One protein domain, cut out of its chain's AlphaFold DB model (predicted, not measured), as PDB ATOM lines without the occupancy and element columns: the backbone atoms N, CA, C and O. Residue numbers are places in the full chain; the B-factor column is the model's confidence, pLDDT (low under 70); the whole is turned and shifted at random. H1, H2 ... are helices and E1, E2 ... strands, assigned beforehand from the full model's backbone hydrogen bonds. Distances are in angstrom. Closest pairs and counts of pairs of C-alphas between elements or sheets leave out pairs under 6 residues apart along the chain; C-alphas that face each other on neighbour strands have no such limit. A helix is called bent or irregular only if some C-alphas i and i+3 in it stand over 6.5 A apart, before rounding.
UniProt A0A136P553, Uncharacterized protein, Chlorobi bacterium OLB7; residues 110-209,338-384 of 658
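Overview. This is residues 110 to 209 and 338 to 384 of the 658 residues of an uncharacterized protein of Chlorobi bacterium OLB7 (UniProt A0A136P553). Three helices, H1, H4 and H5, cross one another steeply and form a core; H2 packs on residues 354 to 358 of H5, and H3 reaches away from H4, packing on it with residues 164 to 168. At one margin, E1 and E2 form a small two-stranded ribbon, and residues 200 to 209 stick out as a free tail before a cut. The printed part has 147 residues, with five named helices and two named strands in the order H1 H2 H3 H4 E1 H5 E2; the sheet, E1 - E2, is antiparallel, and the class is mostly helix. It is compact, with a radius of gyration of the C-alphas of 16.6 A, and spans 51 by 43 by 28 A.

Along the chain. Find C-alpha 114 at (34.093, 128.717, 53.997); from there H1 runs 21.1 A to residue 128. H2, residues 137 to 143, covers 10.0 A. H3, residues 164 to 178, covers 20.5 A and is only just irregular: C-alphas 170 and 173 are 6.8 A apart. H4, residues 188 to 199, covers 16.6 A. After the cut, look for E1, residues 338 to 341, 9.6 A long. H5 begins at C-alpha 343, at (36.153, 134.026, 58.469), and runs 25.5 A to residue 360. E2, residues 379 to 384, covers 14.4 A and ends at C-alpha 384, at (25.601, 127.947, 60.665).

Arrangement. Start at the hub, H4 and H5, which touch three helices each. They touch each other, closest at the C-alphas of Gln 196 and Met 348, 7.3 A, at a steep tilt of 69.6 degrees, only just short of about perpendicular. H1 touches H4 with residues 116 to 120 alone, closest at the C-alphas of Val 117 and Asp 191, 6.4 A. H1 also touches H5, closest at the C-alphas of Leu 118 and Val 343, 6.1 A, at a steep tilt of 55 degrees, the same way. Farther along H5, H2 touches it, closest at the C-alphas of Ala 141 and Leu 357, 5.4 A. H3 touches H4 at 86 degrees, about perpendicular, closest at the C-alphas of Glu 164 and Ala 193, 4.8 A. H3 and H5 are apart. E1 and E2 are antiparallel neighbours at 160 degrees; check N 380 and O 340, 2.8 A, within hydrogen-bond range. In H1, H2, H4 and H5 every O i to N i+4 pair is within hydrogen-bond range; in H3, 9 of 11 are.

Size, cuts and confidence. The C-alphas of Lys 177 and Thr 366, 52.9 A apart, are the two farthest apart. Residues 210 to 337 are not printed, and C-alphas 209 and 338 are 42.8 A apart across the cut. The links H2 to H3 and H5 to E2 are long. Look for pLDDT under 70 at residues 151 to 162, 206 to 209 and 361 to 362.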
ATOM      1  N   PHE A 110      27.910 132.325  42.472       97.38
ATOM      2  CA  PHE A 110      29.208 132.466  43.116       97.38
ATOM      3  C   PHE A 110      29.084 132.346  44.636       97.38
ATOM      4  O   PHE A 110      28.197 132.918  45.268       97.38
ATOM      5  N   SER A 111      30.016 131.600  45.218       97.50
ATOM      6  CA  SER A 111      30.208 131.397  46.654       97.50
ATOM      7  C   SER A 111      31.706 131.221  46.907       97.50
ATOM      8  O   SER A 111      32.498 131.222  45.967       97.50
ATOM      9  N   TYR A 112      32.096 131.041  48.162       96.81
ATOM     10  CA  TYR A 112      33.445 130.642  48.557       96.81
ATOM     11  C   TYR A 112      33.368 129.495  49.578       96.81
ATOM     12  O   TYR A 112      32.436 129.480  50.386       96.81
ATOM     13  N   PRO A 113      34.308 128.530  49.549       95.94
ATOM     14  CA  PRO A 113      34.283 127.358  50.423       95.94
ATOM     15  C   PRO A 113      34.755 127.734  51.833       95.94
ATOM     16  O   PRO A 113      35.942 127.690  52.160       95.94
ATOM     17  N   MET A 114      33.815 128.133  52.687       95.62
ATOM     18  CA  MET A 114      34.093 128.717  53.997       95.62
ATOM     19  C   MET A 114      34.799 127.728  54.932       95.62
ATOM     20  O   MET A 114      35.680 128.137  55.688       95.62
ATOM     21  N   ALA A 115      34.465 126.435  54.858       93.50
ATOM     22  CA  ALA A 115      35.138 125.395  55.638       93.50
ATOM     23  C   ALA A 115      36.628 125.261  55.266       93.50
ATOM     24  O   ALA A 115      37.473 125.194  56.162       93.50
ATOM     25  N   ASN A 116      36.963 125.309  53.970       95.31
ATOM     26  CA  ASN A 116      38.351 125.255  53.497       95.31
ATOM     27  C   ASN A 116      39.128 126.512  53.913       95.31
ATOM     28  O   ASN A 116      40.229 126.404  54.454       95.31
ATOM     29  N   VAL A 117      38.529 127.697  53.735       97.19
ATOM     30  CA  VAL A 117      39.132 128.974  54.154       97.19
ATOM     31  C   VAL A 117      39.383 128.987  55.664       97.19
ATOM     32  O   VAL A 117      40.486 129.305  56.099       97.19
ATOM     33  N   LEU A 118      38.402 128.584  56.479       96.19
ATOM     34  CA  LEU A 118      38.570 128.481  57.930       96.19
ATOM     35  C   LEU A 118      39.634 127.442  58.311       96.19
ATOM     36  O   LEU A 118      40.395 127.675  59.248       96.19
ATOM     37  N   GLY A 119      39.701 126.312  57.604       95.62
ATOM     38  CA  GLY A 119      40.742 125.302  57.790       95.62
ATOM     39  C   GLY A 119      42.145 125.871  57.571       95.62
ATOM     40  O   GLY A 119      43.006 125.708  58.434       95.62
ATOM     41  N   TYR A 120      42.348 126.606  56.474       96.81
ATOM     42  CA  TYR A 120      43.611 127.289  56.188       96.81
ATOM     43  C   TYR A 120      43.941 128.353  57.244       96.81
ATOM     44  O   TYR A 120      45.052 128.375  57.768       96.81
ATOM     45  N   LEU A 121      42.967 129.194  57.619       96.06
ATOM     46  CA  LEU A 121      43.156 130.189  58.679       96.06
ATOM     47  C   LEU A 121      43.601 129.506  59.978       96.06
ATOM     48  O   LEU A 121      44.626 129.880  60.536       96.06
ATOM     49  N   LYS A 122      42.898 128.463  60.434       94.94
ATOM     50  CA  LYS A 122      43.281 127.717  61.644       94.94
ATOM     51  C   LYS A 122      44.730 127.238  61.586       94.94
ATOM     52  O   LYS A 122      45.452 127.461  62.551       94.94
ATOM     53  N   GLN A 123      45.160 126.654  60.467       94.62
ATOM     54  CA  GLN A 123      46.542 126.198  60.289       94.62
ATOM     55  C   GLN A 123      47.549 127.346  60.431       94.62
ATOM     56  O   GLN A 123      48.506 127.219  61.191       94.62
ATOM     57  N   VAL A 124      47.311 128.483  59.768       93.31
ATOM     58  CA  VAL A 124      48.188 129.666  59.849       93.31
ATOM     59  C   VAL A 124      48.262 130.208  61.277       93.31
ATOM     60  O   VAL A 124      49.351 130.393  61.815       93.31
ATOM     61  N   TYR A 125      47.116 130.438  61.921       91.62
ATOM     62  CA  TYR A 125      47.085 130.998  63.274       91.62
ATOM     63  C   TYR A 125      47.679 130.044  64.317       91.62
ATOM     64  O   TYR A 125      48.315 130.507  65.257       91.62
ATOM     65  N   GLN A 126      47.528 128.728  64.151       91.19
ATOM     66  CA  GLN A 126      48.167 127.742  65.029       91.19
ATOM     67  C   GLN A 126      49.682 127.672  64.817       91.19
ATOM     68  O   GLN A 126      50.415 127.550  65.792       91.19
ATOM     69  N   ALA A 127      50.150 127.775  63.570       89.25
ATOM     70  CA  ALA A 127      51.574 127.732  63.256       89.25
ATOM     71  C   ALA A 127      52.330 128.950  63.811       89.25
ATOM     72  O   ALA A 127      53.395 128.789  64.398       89.25
ATOM     73  N   PHE A 128      51.776 130.159  63.658       85.44
ATOM     74  CA  PHE A 128      52.456 131.393  64.075       85.44
ATOM     75  C   PHE A 128      52.080 131.874  65.482       85.44
ATOM     76  O   PHE A 128      52.863 132.583  66.104       85.44
ATOM     77  N   GLY A 129      50.905 131.504  65.998       78.00
ATOM     78  CA  GLY A 129      50.426 131.940  67.315       78.00
ATOM     79  C   GLY A 129      51.029 131.190  68.506       78.00
ATOM     80  O   GLY A 129      50.762 131.565  69.641       78.00
ATOM     81  N   ALA A 130      51.812 130.133  68.269       77.12
ATOM     82  CA  ALA A 130      52.459 129.341  69.320       77.12
ATOM     83  C   ALA A 130      53.846 129.874  69.741       77.12
ATOM     84  O   ALA A 130      54.433 129.348  70.682       77.12
ATOM     85  N   SER A 131      54.376 130.880  69.039       80.06
ATOM     86  CA  SER A 131      55.702 131.461  69.279       80.06
ATOM     87  C   SER A 131      55.604 132.756  70.090       80.06
ATOM     88  O   SER A 131      54.722 133.576  69.836       80.06
ATOM     89  N   GLU A 132      56.539 132.968  71.021       83.00
ATOM     90  CA  GLU A 132      56.710 134.252  71.724       83.00
ATOM     91  C   GLU A 132      57.430 135.302  70.855       83.00
ATOM     92  O   GLU A 132      57.291 136.503  71.079       83.00
ATOM     93  N   GLU A 133      58.159 134.860  69.827       87.06
ATOM     94  CA  GLU A 133      58.837 135.729  68.864       87.06
ATOM     95  C   GLU A 133      58.032 135.886  67.574       87.06
ATOM     96  O   GLU A 133      57.401 134.940  67.083       87.06
ATOM     97  N   PHE A 134      58.102 137.078  66.976       90.06
ATOM     98  CA  PHE A 134      57.482 137.334  65.682       90.06
ATOM     99  C   PHE A 134      58.234 136.627  64.547       90.06
ATOM    100  O   PHE A 134      59.458 136.750  64.453       90.06
ATOM    101  N   PRO A 135      57.521 135.954  63.626       90.56
ATOM    102  CA  PRO A 135      58.147 135.323  62.474       90.56
ATOM    103  C   PRO A 135      58.793 136.357  61.543       90.56
ATOM    104  O   PRO A 135      58.340 137.500  61.410       90.56
ATOM    105  N   GLY A 136      59.853 135.926  60.858       91.69
ATOM    106  CA  GLY A 136      60.522 136.727  59.837       91.69
ATOM    107  C   GLY A 136      59.591 137.051  58.665       91.69
ATOM    108  O   GLY A 136      58.856 136.194  58.174       91.69
ATOM    109  N   VAL A 137      59.653 138.291  58.179       89.94
ATOM    110  CA  VAL A 137      58.806 138.807  57.086       89.94
ATOM    111  C   VAL A 137      58.974 138.007  55.788       89.94
ATOM    112  O   VAL A 137      57.997 137.789  55.075       89.94
ATOM    113  N   GLU A 138      60.184 137.531  55.483       86.88
ATOM    114  CA  GLU A 138      60.450 136.710  54.291       86.88
ATOM    115  C   GLU A 138      59.802 135.325  54.376       86.88
ATOM    116  O   GLU A 138      59.208 134.854  53.404       86.88
ATOM    117  N   GLN A 139      59.861 134.699  55.555       88.69
ATOM    118  CA  GLN A 139      59.216 133.413  55.805       88.69
ATOM    119  C   GLN A 139      57.694 133.547  55.692       88.69
ATOM    120  O   GLN A 139      57.059 132.767  54.986       88.69
ATOM    121  N   LEU A 140      57.117 134.600  56.283       90.75
ATOM    122  CA  LEU A 140      55.694 134.911  56.139       90.75
ATOM    123  C   LEU A 140      55.284 135.122  54.674       90.75
ATOM    124  O   LEU A 140      54.245 134.622  54.249       90.75
ATOM    125  N   ALA A 141      56.087 135.852  53.890       88.38
ATOM    126  CA  ALA A 141      55.798 136.096  52.476       88.38
ATOM    127  C   ALA A 141      55.758 134.788  51.669       88.38
ATOM    128  O   ALA A 141      54.912 134.628  50.788       88.38
ATOM    129  N   LYS A 142      56.652 133.845  51.989       86.94
ATOM    130  CA  LYS A 142      56.698 132.516  51.374       86.94
ATOM    131  C   LYS A 142      55.489 131.663  51.773       86.94
ATOM    132  O   LYS A 142      54.815 131.131  50.894       86.94
ATOM    133  N   ASP A 143      55.192 131.568  53.067       89.50
ATOM    134  CA  ASP A 143      54.135 130.691  53.594       89.50
ATOM    135  C   ASP A 143      52.726 131.159  53.200       89.50
ATOM    136  O   ASP A 143      51.838 130.347  52.923       89.50
ATOM    137  N   LEU A 144      52.530 132.477  53.109       92.00
ATOM    138  CA  LEU A 144      51.268 133.095  52.692       92.00
ATOM    139  C   LEU A 144      51.195 133.351  51.178       92.00
ATOM    140  O   LEU A 144      50.190 133.859  50.679       92.00
ATOM    141  N   GLY A 145      52.230 132.993  50.414       87.75
ATOM    142  CA  GLY A 145      52.289 133.265  48.976       87.75
ATOM    143  C   GLY A 145      51.153 132.612  48.181       87.75
ATOM    144  O   GLY A 145      50.709 133.166  47.179       87.75
ATOM    145  N   SER A 146      50.629 131.475  48.652       88.50
ATOM    146  CA  SER A 146      49.547 130.732  47.988       88.50
ATOM    147  C   SER A 146      48.189 131.438  48.012       88.50
ATOM    148  O   SER A 146      47.361 131.157  47.150       88.50
ATOM    149  N   ILE A 147      47.964 132.353  48.962       91.50
ATOM    150  CA  ILE A 147      46.717 133.126  49.078       91.50
ATOM    151  C   ILE A 147      46.836 134.533  48.485       91.50
ATOM    152  O   ILE A 147      45.829 135.223  48.334       91.50
ATOM    153  N   ASN A 148      48.046 134.979  48.134       86.69
ATOM    154  CA  ASN A 148      48.267 136.280  47.514       86.69
ATOM    155  C   ASN A 148      47.794 136.270  46.052       86.69
ATOM    156  O   ASN A 148      48.587 136.072  45.136       86.69
ATOM    157  N   THR A 149      46.496 136.489  45.837       78.19
ATOM    158  CA  THR A 149      45.884 136.515  44.497       78.19
ATOM    159  C   THR A 149      45.731 137.918  43.909       78.19
ATOM    160  O   THR A 149      45.135 138.100  42.838       78.19
ATOM    161  N   TYR A 150      46.275 138.926  44.598       75.44
ATOM    162  CA  TYR A 150      46.311 140.306  44.138       75.44
ATOM    163  C   TYR A 150      47.351 140.499  43.035       75.44
ATOM    164  O   TYR A 150      48.446 139.942  43.051       75.44
ATOM    165  N   ARG A 151      47.022 141.365  42.075       64.88
ATOM    166  CA  ARG A 151      47.974 141.822  41.063       64.88
ATOM    167  C   ARG A 151      48.721 143.046  41.587       64.88
ATOM    168  O   ARG A 151      48.089 144.068  41.840       64.88
ATOM    169  N   ASP A 152      50.049 142.982  41.670       62.12
ATOM    170  CA  ASP A 152      50.866 144.180  41.894       62.12
ATOM    171  C   ASP A 152      50.954 145.006  40.587       62.12
ATOM    172  O   ASP A 152      51.362 144.471  39.551       62.12
ATOM    173  N   PRO A 153      50.531 146.286  40.576       53.88
ATOM    174  CA  PRO A 153      50.616 147.138  39.391       53.88
ATOM    175  C   PRO A 153      52.016 147.737  39.156       53.88
ATOM    176  O   PRO A 153      52.279 148.237  38.064       53.88
ATOM    177  N   ILE A 154      52.898 147.714  40.159       52.50
ATOM    178  CA  ILE A 154      54.243 148.312  40.142       52.50
ATOM    179  C   ILE A 154      55.302 147.250  39.822       52.50
ATOM    180  O   ILE A 154      56.219 147.508  39.043       52.50
ATOM    181  N   VAL A 155      55.164 146.043  40.370       53.62
ATOM    182  CA  VAL A 155      56.039 144.910  40.046       53.62
ATOM    183  C   VAL A 155      55.523 144.250  38.763       53.62
ATOM    184  O   VAL A 155      54.487 143.586  38.770       53.62
ATOM    185  N   LYS A 156      56.226 144.434  37.633       46.81
ATOM    186  CA  LYS A 156      55.962 143.688  36.387       46.81
ATOM    187  C   LYS A 156      56.120 142.195  36.674       46.81
ATOM    188  O   LYS A 156      57.239 141.710  36.667       46.81
ATOM    189  N   SER A 157      55.007 141.517  36.949       42.81
ATOM    190  CA  SER A 157      54.884 140.069  37.143       42.81
ATOM    191  C   SER A 157      56.059 139.423  37.885       42.81
ATOM    192  O   SER A 157      57.049 139.020  37.273       42.81
ATOM    193  N   THR A 158      55.904 139.159  39.177       43.97
ATOM    194  CA  THR A 158      56.517 137.938  39.698       43.97
ATOM    195  C   THR A 158      55.865 136.781  38.941       43.97
ATOM    196  O   THR A 158      54.679 136.491  39.103       43.97
ATOM    197  N   VAL A 159      56.610 136.202  38.001       42.28
ATOM    198  CA  VAL A 159      56.214 135.006  37.256       42.28
ATOM    199  C   VAL A 159      55.776 133.951  38.278       42.28
ATOM    200  O   VAL A 159      56.557 133.598  39.156       42.28
ATOM    201  N   GLY A 160      54.522 133.491  38.202       49.25
ATOM    202  CA  GLY A 160      53.993 132.425  39.065       49.25
ATOM    203  C   GLY A 160      52.990 132.827  40.154       49.25
ATOM    204  O   GLY A 160      52.472 131.930  40.812       49.25
ATOM    205  N   VAL A 161      52.656 134.114  40.343       54.22
ATOM    206  CA  VAL A 161      51.581 134.513  41.282       54.22
ATOM    207  C   VAL A 161      50.202 134.241  40.655       54.22
ATOM    208  O   VAL A 161      49.909 134.791  39.586       54.22
ATOM    209  N   PRO A 162      49.338 133.420  41.283       60.00
ATOM    210  CA  PRO A 162      47.984 133.184  40.792       60.00
ATOM    211  C   PRO A 162      47.171 134.488  40.811       60.00
ATOM    212  O   PRO A 162      47.150 135.179  41.817       60.00
ATOM    213  N   GLN A 163      46.492 134.850  39.719       79.12
ATOM    214  CA  GLN A 163      45.650 136.057  39.688       79.12
ATOM    215  C   GLN A 163      44.176 135.692  39.839       79.12
ATOM    216  O   GLN A 163      43.696 134.844  39.085       79.12
ATOM    217  N   GLU A 164      43.451 136.393  40.723       85.25
ATOM    218  CA  GLU A 164      42.011 136.183  40.972       85.25
ATOM    219  C   GLU A 164      41.227 136.029  39.660       85.25
ATOM    220  O   GLU A 164      40.625 134.988  39.418       85.25
ATOM    221  N   LYS A 165      41.320 137.014  38.755       84.25
ATOM    222  CA  LYS A 165      40.611 136.989  37.468       84.25
ATOM    223  C   LYS A 165      40.925 135.735  36.649       84.25
ATOM    224  O   LYS A 165      40.015 135.135  36.092       84.25
ATOM    225  N   SER A 166      42.195 135.337  36.570       86.31
ATOM    226  CA  SER A 166      42.591 134.152  35.801       86.31
ATOM    227  C   SER A 166      42.002 132.881  36.399       86.31
ATOM    228  O   SER A 166      41.538 132.032  35.649       86.31
ATOM    229  N   ILE A 167      42.012 132.749  37.727       91.00
ATOM    230  CA  ILE A 167      41.439 131.593  38.425       91.00
ATOM    231  C   ILE A 167      39.923 131.554  38.228       91.00
ATOM    232  O   ILE A 167      39.367 130.514  37.902       91.00
ATOM    233  N   ILE A 168      39.237 132.687  38.373       93.00
ATOM    234  CA  ILE A 168      37.787 132.742  38.169       93.00
ATOM    235  C   ILE A 168      37.420 132.351  36.730       93.00
ATOM    236  O   ILE A 168      36.476 131.590  36.534       93.00
ATOM    237  N   GLU A 169      38.191 132.776  35.726       92.31
ATOM    238  CA  GLU A 169      37.967 132.365  34.333       92.31
ATOM    239  C   GLU A 169      38.195 130.862  34.095       92.31
ATOM    240  O   GLU A 169      37.457 130.258  33.318       92.31
ATOM    241  N   THR A 170      39.138 130.209  34.791       95.00
ATOM    242  CA  THR A 170      39.287 128.742  34.683       95.00
ATOM    243  C   THR A 170      38.153 127.974  35.362       95.00
ATOM    244  O   THR A 170      37.864 126.839  34.982       95.00
ATOM    245  N   LEU A 171      37.478 128.591  36.335       95.44
ATOM    246  CA  LEU A 171      36.326 128.027  37.038       95.44
ATOM    247  C   LEU A 171      35.017 128.151  36.238       95.44
ATOM    248  O   LEU A 171      34.153 127.273  36.336       95.44
ATOM    249  N   ARG A 172      34.866 129.192  35.404       94.62
ATOM    250  CA  ARG A 172      33.622 129.469  34.657       94.62
ATOM    251  C   ARG A 172      33.085 128.287  33.837       94.62
ATOM    252  O   ARG A 172      31.891 128.029  33.964       94.62
ATOM    253  N   PRO A 173      33.880 127.515  33.066       95.94
ATOM    254  CA  PRO A 173      33.352 126.375  32.310       95.94
ATOM    255  C   PRO A 173      32.669 125.320  33.192       95.94
ATOM    256  O   PRO A 173      31.630 124.765  32.829       95.94
ATOM    257  N   MET A 174      33.222 125.063  34.384       95.69
ATOM    258  CA  MET A 174      32.616 124.154  35.356       95.69
ATOM    259  C   MET A 174      31.312 124.736  35.912       95.69
ATOM    260  O   MET A 174      30.309 124.021  35.992       95.69
ATOM    261  N   MET A 175      31.295 126.036  36.223       96.06
ATOM    262  CA  MET A 175      30.081 126.732  36.658       96.06
ATOM    263  C   MET A 175      29.002 126.731  35.577       96.06
ATOM    264  O   MET A 175      27.854 126.476  35.899       96.06
ATOM    265  N   SER A 176      29.326 126.921  34.297       94.62
ATOM    266  CA  SER A 176      28.331 126.852  33.217       94.62
ATOM    267  C   SER A 176      27.664 125.476  33.124       94.62
ATOM    268  O   SER A 176      26.483 125.376  32.805       94.62
ATOM    269  N   LYS A 177      28.387 124.397  33.454       94.69
ATOM    270  CA  LYS A 177      27.823 123.040  33.501       94.69
ATOM    271  C   LYS A 177      26.974 122.809  34.756       94.69
ATOM    272  O   LYS A 177      25.880 122.242  34.687       94.69
ATOM    273  N   MET A 178      27.471 123.217  35.923       96.06
ATOM    274  CA  MET A 178      26.893 122.840  37.223       96.06
ATOM    275  C   MET A 178      25.981 123.910  37.842       96.06
ATOM    276  O   MET A 178      25.130 123.578  38.661       96.06
ATOM    277  N   GLY A 179      26.090 125.159  37.399       96.88
ATOM    278  CA  GLY A 179      25.476 126.379  37.941       96.88
ATOM    279  C   GLY A 179      26.307 127.051  39.045       96.88
ATOM    280  O   GLY A 179      26.192 128.251  39.264       96.88
ATOM    281  N   ALA A 180      27.184 126.301  39.715       97.81
ATOM    282  CA  ALA A 180      28.103 126.782  40.745       97.81
ATOM    283  C   ALA A 180      29.342 125.875  40.811       97.81
ATOM    284  O   ALA A 180      29.334 124.779  40.244       97.81
ATOM    285  N   ILE A 181      30.382 126.295  41.533       97.38
ATOM    286  CA  ILE A 181      31.526 125.422  41.823       97.38
ATOM    287  C   ILE A 181      31.128 124.365  42.865       97.38
ATOM    288  O   ILE A 181      30.615 124.724  43.930       97.38
ATOM    289  N   PRO A 182      31.309 123.061  42.574       94.56
ATOM    290  CA  PRO A 182      31.066 122.011  43.550       94.56
ATOM    291  C   PRO A 182      32.107 122.061  44.675       94.56
ATOM    292  O   PRO A 182      33.251 122.453  44.432       94.56
ATOM    293  N   PRO A 183      31.756 121.620  45.895       92.62
ATOM    294  CA  PRO A 183      32.742 121.442  46.951       92.62
ATOM    295  C   PRO A 183      33.870 120.507  46.511       92.62
ATOM    296  O   PRO A 183      33.636 119.506  45.832       92.62
ATOM    297  N   GLY A 184      35.087 120.833  46.928       91.06
ATOM    298  CA  GLY A 184      36.293 120.080  46.612       91.06
ATOM    299  C   GLY A 184      37.322 120.168  47.739       91.06
ATOM    300  O   GLY A 184      37.102 120.883  48.724       91.06
ATOM    301  N   PRO A 185      38.443 119.437  47.615       92.00
ATOM    302  CA  PRO A 185      39.515 119.490  48.601       92.00
ATOM    303  C   PRO A 185      40.078 120.918  48.732       92.00
ATOM    304  O   PRO A 185      40.025 121.671  47.757       92.00
ATOM    305  N   PRO A 186      40.648 121.283  49.898       94.00
ATOM    306  CA  PRO A 186      41.247 122.599  50.102       94.00
ATOM    307  C   PRO A 186      42.284 122.941  49.029       94.00
ATOM    308  O   PRO A 186      43.211 122.169  48.773       94.00
ATOM    309  N   ASN A 187      42.149 124.122  48.433       95.56
ATOM    310  CA  ASN A 187      43.120 124.708  47.520       95.56
ATOM    311  C   ASN A 187      43.193 126.211  47.817       95.56
ATOM    312  O   ASN A 187      42.399 126.972  47.261       95.56
ATOM    313  N   PRO A 188      44.138 126.660  48.667       95.31
ATOM    314  CA  PRO A 188      44.160 128.030  49.178       95.31
ATOM    315  C   PRO A 188      44.100 129.108  48.090       95.31
ATOM    316  O   PRO A 188      43.388 130.091  48.254       95.31
ATOM    317  N   SER A 189      44.765 128.896  46.953       92.81
ATOM    318  CA  SER A 189      44.735 129.837  45.826       92.81
ATOM    319  C   SER A 189      43.323 129.995  45.251       92.81
ATOM    320  O   SER A 189      42.804 131.105  45.143       92.81
ATOM    321  N   THR A 190      42.654 128.880  44.951       95.12
ATOM    322  CA  THR A 190      41.291 128.884  44.398       95.12
ATOM    323  C   THR A 190      40.242 129.304  45.430       95.12
ATOM    324  O   THR A 190      39.292 130.015  45.096       95.12
ATOM    325  N   ASP A 191      40.403 128.891  46.685       96.75
ATOM    326  CA  ASP A 191      39.475 129.182  47.778       96.75
ATOM    327  C   ASP A 191      39.474 130.683  48.115       96.75
ATOM    328  O   ASP A 191      38.411 131.304  48.208       96.75
ATOM    329  N   PHE A 192      40.661 131.294  48.219       96.50
ATOM    330  CA  PHE A 192      40.803 132.728  48.475       96.50
ATOM    331  C   PHE A 192      40.483 133.582  47.243       96.50
ATOM    332  O   PHE A 192      39.925 134.664  47.409       96.50
ATOM    333  N   ALA A 193      40.737 133.110  46.017       95.12
ATOM    334  CA  ALA A 193      40.297 133.810  44.806       95.12
ATOM    335  C   ALA A 193      38.765 133.891  44.708       95.12
ATOM    336  O   ALA A 193      38.224 134.941  44.369       95.12
ATOM    337  N   GLN A 194      38.054 132.807  45.041       96.75
ATOM    338  CA  GLN A 194      36.590 132.814  45.110       96.75
ATOM    339  C   GLN A 194      36.077 133.791  46.173       96.75
ATOM    340  O   GLN A 194      35.142 134.542  45.902       96.75
ATOM    341  N   LEU A 195      36.706 133.830  47.355       96.50
ATOM    342  CA  LEU A 195      36.364 134.777  48.419       96.50
ATOM    343  C   LEU A 195      36.619 136.230  47.992       96.50
ATOM    344  O   LEU A 195      35.739 137.075  48.139       96.50
ATOM    345  N   GLN A 196      37.787 136.516  47.413       94.00
ATOM    346  CA  GLN A 196      38.140 137.845  46.911       94.00
ATOM    347  C   GLN A 196      37.150 138.297  45.826       94.00
ATOM    348  O   GLN A 196      36.597 139.395  45.910       94.00
ATOM    349  N   TYR A 197      36.834 137.415  44.870       93.25
ATOM    350  CA  TYR A 197      35.846 137.701  43.833       93.25
ATOM    351  C   TYR A 197      34.447 137.915  44.418       93.25
ATOM    352  O   TYR A 197      33.730 138.787  43.936       93.25
ATOM    353  N   PHE A 198      34.044 137.160  45.441       95.31
ATOM    354  CA  PHE A 198      32.729 137.302  46.070       95.31
ATOM    355  C   PHE A 198      32.510 138.710  46.646       95.31
ATOM    356  O   PHE A 198      31.449 139.293  46.437       95.31
ATOM    357  N   PHE A 199      33.518 139.276  47.318       91.88
ATOM    358  CA  PHE A 199      33.428 140.603  47.949       91.88
ATOM    359  C   PHE A 199      33.875 141.764  47.050       91.88
ATOM    360  O   PHE A 199      33.716 142.928  47.423       91.88
ATOM    361  N   ALA A 200      34.418 141.486  45.864       87.50
ATOM    362  CA  ALA A 200      34.778 142.527  44.909       87.50
ATOM    363  C   ALA A 200      33.516 143.239  44.372       87.50
ATOM    364  O   ALA A 200      32.600 142.562  43.894       87.50
ATOM    365  N   PRO A 201      33.460 144.586  44.364       84.62
ATOM    366  CA  PRO A 201      32.324 145.318  43.806       84.62
ATOM    367  C   PRO A 201      32.045 144.933  42.346       84.62
ATOM    368  O   PRO A 201      32.969 144.809  41.538       84.62
ATOM    369  N   LYS A 202      30.763 144.766  41.997       85.12
ATOM    370  CA  LYS A 202      30.328 144.340  40.649       85.12
ATOM    371  C   LYS A 202      29.811 145.468  39.756       85.12
ATOM    372  O   LYS A 202      29.635 145.258  38.561       85.12
ATOM    373  N   ASN A 203      29.675 146.672  40.310       81.31
ATOM    374  CA  ASN A 203      29.234 147.855  39.574       81.31
ATOM    375  C   ASN A 203      30.266 148.302  38.525       81.31
ATOM    376  O   ASN A 203      31.468 148.037  38.654       81.31
ATOM    377  N   LYS A 204      29.817 149.086  37.541       79.88
ATOM    378  CA  LYS A 204      30.672 149.734  36.538       79.88
ATOM    379  C   LYS A 204      31.772 150.562  37.192       79.88
ATOM    380  O   LYS A 204      31.560 151.275  38.177       79.88
ATOM    381  N   LYS A 205      32.954 150.504  36.585       75.25
ATOM    382  CA  LYS A 205      34.066 151.397  36.905       75.25
ATOM    383  C   LYS A 205      33.950 152.686  36.111       75.25
ATOM    384  O   LYS A 205      33.574 152.661  34.942       75.25
ATOM    385  N   ASP A 206      34.324 153.790  36.736       68.81
ATOM    386  CA  ASP A 206      34.577 155.040  36.041       68.81
ATOM    387  C   ASP A 206      35.958 154.978  35.350       68.81
ATOM    388  O   ASP A 206      36.970 154.820  36.046       68.81
ATOM    389  N   PRO A 207      36.030 155.038  34.007       61.22
ATOM    390  CA  PRO A 207      37.292 154.927  33.274       61.22
ATOM    391  C   PRO A 207      38.201 156.158  33.432       61.22
ATOM    392  O   PRO A 207      39.408 156.058  33.189       61.22
ATOM    393  N   ASP A 208      37.652 157.295  33.873       56.94
ATOM    394  CA  ASP A 208      38.317 158.599  33.841       56.94
ATOM    395  C   ASP A 208      38.765 159.095  35.218       56.94
ATOM    396  O   ASP A 208      39.338 160.176  35.322       56.94
ATOM    397  N   THR A 209      38.588 158.306  36.283       55.72
ATOM    398  CA  THR A 209      39.087 158.680  37.616       55.72
ATOM    399  C   THR A 209      40.572 158.305  37.763       55.72
ATOM    400  O   THR A 209      40.893 157.113  37.862       55.72
ATOM    401  N   LEU A 338      29.538 124.733  62.491       95.38
ATOM    402  CA  LEU A 338      29.405 125.897  63.356       95.38
ATOM    403  C   LEU A 338      30.707 126.693  63.358       95.38
ATOM    404  O   LEU A 338      31.790 126.135  63.548       95.38
ATOM    405  N   VAL A 339      30.593 128.001  63.147       95.69
ATOM    406  CA  VAL A 339      31.725 128.928  63.050       95.69
ATOM    407  C   VAL A 339      31.501 130.094  64.008       95.69
ATOM    408  O   VAL A 339      30.412 130.649  64.036       95.69
ATOM    409  N   GLN A 340      32.523 130.445  64.793       96.31
ATOM    410  CA  GLN A 340      32.477 131.507  65.819       96.31
ATOM    411  C   GLN A 340      33.429 132.672  65.524       96.31
ATOM    412  O   GLN A 340      33.661 133.526  66.370       96.31
ATOM    413  N   VAL A 341      34.048 132.679  64.345       95.94
ATOM    414  CA  VAL A 341      35.005 133.708  63.931       95.94
ATOM    415  C   VAL A 341      34.535 134.363  62.644       95.94
ATOM    416  O   VAL A 341      33.876 133.726  61.819       95.94
ATOM    417  N   ASP A 342      34.909 135.622  62.448       95.25
ATOM    418  CA  ASP A 342      34.704 136.336  61.191       95.25
ATOM    419  C   ASP A 342      35.680 135.815  60.121       95.25
ATOM    420  O   ASP A 342      36.734 136.395  59.859       95.25
ATOM    421  N   VAL A 343      35.334 134.681  59.506       95.94
ATOM    422  CA  VAL A 343      36.153 134.026  58.469       95.94
ATOM    423  C   VAL A 343      36.442 134.973  57.309       95.94
ATOM    424  O   VAL A 343      37.553 134.979  56.788       95.94
ATOM    425  N   GLN A 344      35.453 135.772  56.911       94.19
ATOM    426  CA  GLN A 344      35.542 136.663  55.757       94.19
ATOM    427  C   GLN A 344      36.540 137.785  56.037       94.19
ATOM    428  O   GLN A 344      37.516 137.945  55.301       94.19
ATOM    429  N   GLY A 345      36.351 138.504  57.146       94.56
ATOM    430  CA  GLY A 345      37.249 139.572  57.561       94.56
ATOM    431  C   GLY A 345      38.660 139.065  57.849       94.56
ATOM    432  O   GLY A 345      39.630 139.703  57.443       94.56
ATOM    433  N   MET A 346      38.802 137.899  58.487       95.50
ATOM    434  CA  MET A 346      40.109 137.274  58.724       95.50
ATOM    435  C   MET A 346      40.817 136.902  57.421       95.50
ATOM    436  O   MET A 346      42.002 137.202  57.271       95.50
ATOM    437  N   ALA A 347      40.105 136.286  56.473       95.88
ATOM    438  CA  ALA A 347      40.661 135.903  55.181       95.88
ATOM    439  C   ALA A 347      41.126 137.127  54.389       95.88
ATOM    440  O   ALA A 347      42.276 137.167  53.962       95.88
ATOM    441  N   MET A 348      40.285 138.161  54.268       94.12
ATOM    442  CA  MET A 348      40.642 139.387  53.547       94.12
ATOM    443  C   MET A 348      41.815 140.126  54.204       94.12
ATOM    444  O   MET A 348      42.719 140.587  53.506       94.12
ATOM    445  N   LYS A 349      41.850 140.219  55.542       95.12
ATOM    446  CA  LYS A 349      42.982 140.819  56.271       95.12
ATOM    447  C   LYS A 349      44.278 140.055  56.020       95.12
ATOM    448  O   LYS A 349      45.295 140.679  55.729       95.12
ATOM    449  N   LEU A 350      44.244 138.725  56.109       95.12
ATOM    450  CA  LEU A 350      45.421 137.888  55.889       95.12
ATOM    451  C   LEU A 350      45.895 137.952  54.430       95.12
ATOM    452  O   LEU A 350      47.093 138.039  54.179       95.12
ATOM    453  N   GLN A 351      44.968 137.993  53.476       92.69
ATOM    454  CA  GLN A 351      45.267 138.135  52.053       92.69
ATOM    455  C   GLN A 351      45.910 139.490  51.727       92.69
ATOM    456  O   GLN A 351      46.921 139.552  51.027       92.69
ATOM    457  N   ASN A 352      45.376 140.580  52.287       91.50
ATOM    458  CA  ASN A 352      45.966 141.915  52.168       91.50
ATOM    459  C   ASN A 352      47.343 141.985  52.838       91.50
ATOM    460  O   ASN A 352      48.252 142.640  52.330       91.50
ATOM    461  N   PHE A 353      47.518 141.312  53.975       92.88
ATOM    462  CA  PHE A 353      48.812 141.200  54.636       92.88
ATOM    463  C   PHE A 353      49.825 140.458  53.753       92.88
ATOM    464  O   PHE A 353      50.899 140.995  53.498       92.88
ATOM    465  N   ALA A 354      49.454 139.306  53.185       90.62
ATOM    466  CA  ALA A 354      50.281 138.547  52.244       90.62
ATOM    467  C   ALA A 354      50.704 139.388  51.027       90.62
ATOM    468  O   ALA A 354      51.879 139.408  50.653       90.62
ATOM    469  N   TYR A 355      49.767 140.154  50.455       87.31
ATOM    470  CA  TYR A 355      50.069 141.104  49.387       87.31
ATOM    471  C   TYR A 355      51.111 142.144  49.823       87.31
ATOM    472  O   TYR A 355      52.126 142.312  49.145       87.31
ATOM    473  N   ASN A 356      50.921 142.796  50.974       86.50
ATOM    474  CA  ASN A 356      51.852 143.810  51.476       86.50
ATOM    475  C   ASN A 356      53.252 143.249  51.772       86.50
ATOM    476  O   ASN A 356      54.242 143.923  51.488       86.50
ATOM    477  N   LEU A 357      53.352 142.015  52.278       86.38
ATOM    478  CA  LEU A 357      54.635 141.329  52.468       86.38
ATOM    479  C   LEU A 357      55.376 141.144  51.137       86.38
ATOM    480  O   LEU A 357      56.571 141.419  51.055       86.38
ATOM    481  N   SER A 358      54.665 140.741  50.079       79.12
ATOM    482  CA  SER A 358      55.258 140.587  48.744       79.12
ATOM    483  C   SER A 358      55.665 141.931  48.122       79.12
ATOM    484  O   SER A 358      56.790 142.086  47.651       79.12
ATOM    485  N   ALA A 359      54.796 142.945  48.203       76.88
ATOM    486  CA  ALA A 359      55.041 144.279  47.653       76.88
ATOM    487  C   ALA A 359      56.202 145.003  48.358       76.88
ATOM    488  O   ALA A 359      56.829 145.904  47.792       76.88
ATOM    489  N   ARG A 360      56.510 144.605  49.598       78.38
ATOM    490  CA  ARG A 360      57.630 145.128  50.376       78.38
ATOM    491  C   ARG A 360      59.000 144.747  49.809       78.38
ATOM    492  O   ARG A 360      59.927 145.536  49.983       78.38
ATOM    493  N   GLN A 361      59.138 143.623  49.097       67.06
ATOM    494  CA  GLN A 361      60.428 143.150  48.558       67.06
ATOM    495  C   GLN A 361      61.093 144.122  47.554       67.06
ATOM    496  O   GLN A 361      62.253 143.937  47.207       67.06
ATOM    497  N   GLY A 362      60.411 145.202  47.141       66.94
ATOM    498  CA  GLY A 362      60.993 146.317  46.376       66.94
ATOM    499  C   GLY A 362      60.803 147.711  46.995       66.94
ATOM    500  O   GLY A 362      61.029 148.706  46.311       66.94
ATOM    501  N   ARG A 363      60.330 147.807  48.247       75.81
ATOM    502  CA  ARG A 363      59.988 149.079  48.928       75.81
ATOM    503  C   ARG A 363      60.585 149.219  50.333       75.81
ATOM    504  O   ARG A 363      60.373 150.246  50.973       75.81
ATOM    505  N   ALA A 364      61.270 148.193  50.833       79.00
ATOM    506  CA  ALA A 364      61.878 148.216  52.157       79.00
ATOM    507  C   ALA A 364      63.038 149.226  52.241       79.00
ATOM    508  O   ALA A 364      63.806 149.398  51.297       79.00
ATOM    509  N   THR A 365      63.169 149.862  53.400       82.88
ATOM    510  CA  THR A 365      64.288 150.723  53.809       82.88
ATOM    511  C   THR A 365      65.039 150.079  54.977       82.88
ATOM    512  O   THR A 365      64.563 149.095  55.545       82.88
ATOM    513  N   THR A 366      66.187 150.639  55.374       82.62
ATOM    514  CA  THR A 366      66.996 150.131  56.499       82.62
ATOM    515  C   THR A 366      66.214 150.026  57.814       82.62
ATOM    516  O   THR A 366      66.441 149.092  58.575       82.62
ATOM    517  N   ASP A 367      65.242 150.912  58.044       84.06
ATOM    518  CA  ASP A 367      64.422 150.932  59.267       84.06
ATOM    519  C   ASP A 367      63.171 150.037  59.181       84.06
ATOM    520  O   ASP A 367      62.336 150.018  60.087       84.06
ATOM    521  N   SER A 368      62.979 149.312  58.076       85.81
ATOM    522  CA  SER A 368      61.787 148.484  57.896       85.81
ATOM    523  C   SER A 368      61.856 147.212  58.773       85.81
ATOM    524  O   SER A 368      62.816 146.451  58.646       85.81
ATOM    525  N   PRO A 369      60.823 146.874  59.578       87.62
ATOM    526  CA  PRO A 369      60.879 145.759  60.543       87.62
ATOM    527  C   PRO A 369      61.131 144.386  59.904       87.62
ATOM    528  O   PRO A 369      60.391 144.008  59.002       87.62
ATOM    529  N   THR A 370      62.124 143.607  60.327       89.88
ATOM    530  CA  THR A 370      62.460 142.306  59.697       89.88
ATOM    531  C   THR A 370      61.558 141.143  60.133       89.88
ATOM    532  O   THR A 370      61.533 140.102  59.474       89.88
ATOM    533  N   SER A 371      60.762 141.336  61.184       92.06
ATOM    534  CA  SER A 371      59.742 140.409  61.682       92.06
ATOM    535  C   SER A 371      58.392 141.117  61.856       92.06
ATOM    536  O   SER A 371      58.322 142.346  61.925       92.06
ATOM    537  N   SER A 372      57.300 140.349  61.861       91.12
ATOM    538  CA  SER A 372      55.938 140.869  62.046       91.12
ATOM    539  C   SER A 372      55.021 139.799  62.624       91.12
ATOM    540  O   SER A 372      55.159 138.625  62.293       91.12
ATOM    541  N   SER A 373      54.023 140.197  63.413       89.56
ATOM    542  CA  SER A 373      52.894 139.316  63.715       89.56
ATOM    543  C   SER A 373      51.984 139.160  62.489       89.56
ATOM    544  O   SER A 373      52.025 139.969  61.555       89.56
ATOM    545  N   ILE A 374      51.124 138.142  62.513       91.19
ATOM    546  CA  ILE A 374      49.974 138.047  61.604       91.19
ATOM    547  C   ILE A 374      48.820 138.943  62.106       91.19
ATOM    548  O   ILE A 374      48.795 139.289  63.292       91.19
ATOM    549  N   PRO A 375      47.871 139.348  61.237       93.56
ATOM    550  CA  PRO A 375      46.695 140.112  61.657       93.56
ATOM    551  C   PRO A 375      45.917 139.396  62.765       93.56
ATOM    552  O   PRO A 375      45.836 138.177  62.753       93.56
ATOM    553  N   ALA A 376      45.322 140.133  63.704       90.62
ATOM    554  CA  ALA A 376      44.534 139.525  64.776       90.62
ATOM    555  C   ALA A 376      43.238 138.872  64.240       90.62
ATOM    556  O   ALA A 376      42.573 139.461  63.371       90.62
ATOM    557  N   PRO A 377      42.843 137.697  64.773       92.25
ATOM    558  CA  PRO A 377      41.546 137.103  64.474       92.25
ATOM    559  C   PRO A 377      40.425 137.928  65.119       92.25
ATOM    560  O   PRO A 377      40.672 138.765  65.988       92.25
ATOM    561  N   ARG A 378      39.184 137.675  64.703       90.19
ATOM    562  CA  ARG A 378      37.997 138.314  65.274       90.19
ATOM    563  C   ARG A 378      36.913 137.271  65.534       90.19
ATOM    564  O   ARG A 378      36.574 136.507  64.630       90.19
ATOM    565  N   THR A 379      36.380 137.245  66.745       93.56
ATOM    566  CA  THR A 379      35.169 136.532  67.126       93.56
ATOM    567  C   THR A 379      33.955 137.139  66.422       93.56
ATOM    568  O   THR A 379      33.828 138.346  66.227       93.56
ATOM    569  N   SER A 380      33.036 136.271  66.031       93.50
ATOM    570  CA  SER A 380      31.685 136.606  65.587       93.50
ATOM    571  C   SER A 380      30.701 135.749  66.389       93.50
ATOM    572  O   SER A 380      31.116 134.947  67.223       93.50
ATOM    573  N   GLY A 381      29.401 135.883  66.142       95.12
ATOM    574  CA  GLY A 381      28.400 134.991  66.719       95.12
ATOM    575  C   GLY A 381      28.526 133.539  66.243       95.12
ATOM    576  O   GLY A 381      29.433 133.162  65.503       95.12
ATOM    577  N   ILE A 382      27.568 132.700  66.634       97.62
ATOM    578  CA  ILE A 382      27.500 131.306  66.180       97.62
ATOM    579  C   ILE A 382      26.848 131.278  64.792       97.62
ATOM    580  O   ILE A 382      25.634 131.442  64.658       97.62
ATOM    581  N   SER A 383      27.659 131.085  63.753       96.62
ATOM    582  CA  SER A 383      27.219 130.972  62.362       96.62
ATOM    583  C   SER A 383      27.011 129.523  61.950       96.62
ATOM    584  O   SER A 383      27.854 128.668  62.231       96.62
ATOM    585  N   ILE A 384      25.906 129.255  61.253       96.06
ATOM    586  CA  ILE A 384      25.601 127.947  60.665       96.06
ATOM    587  C   ILE A 384      26.003 127.995  59.200       96.06
ATOM    588  O   ILE A 384      25.475 128.794  58.428       96.06
TER     589      ILE A 384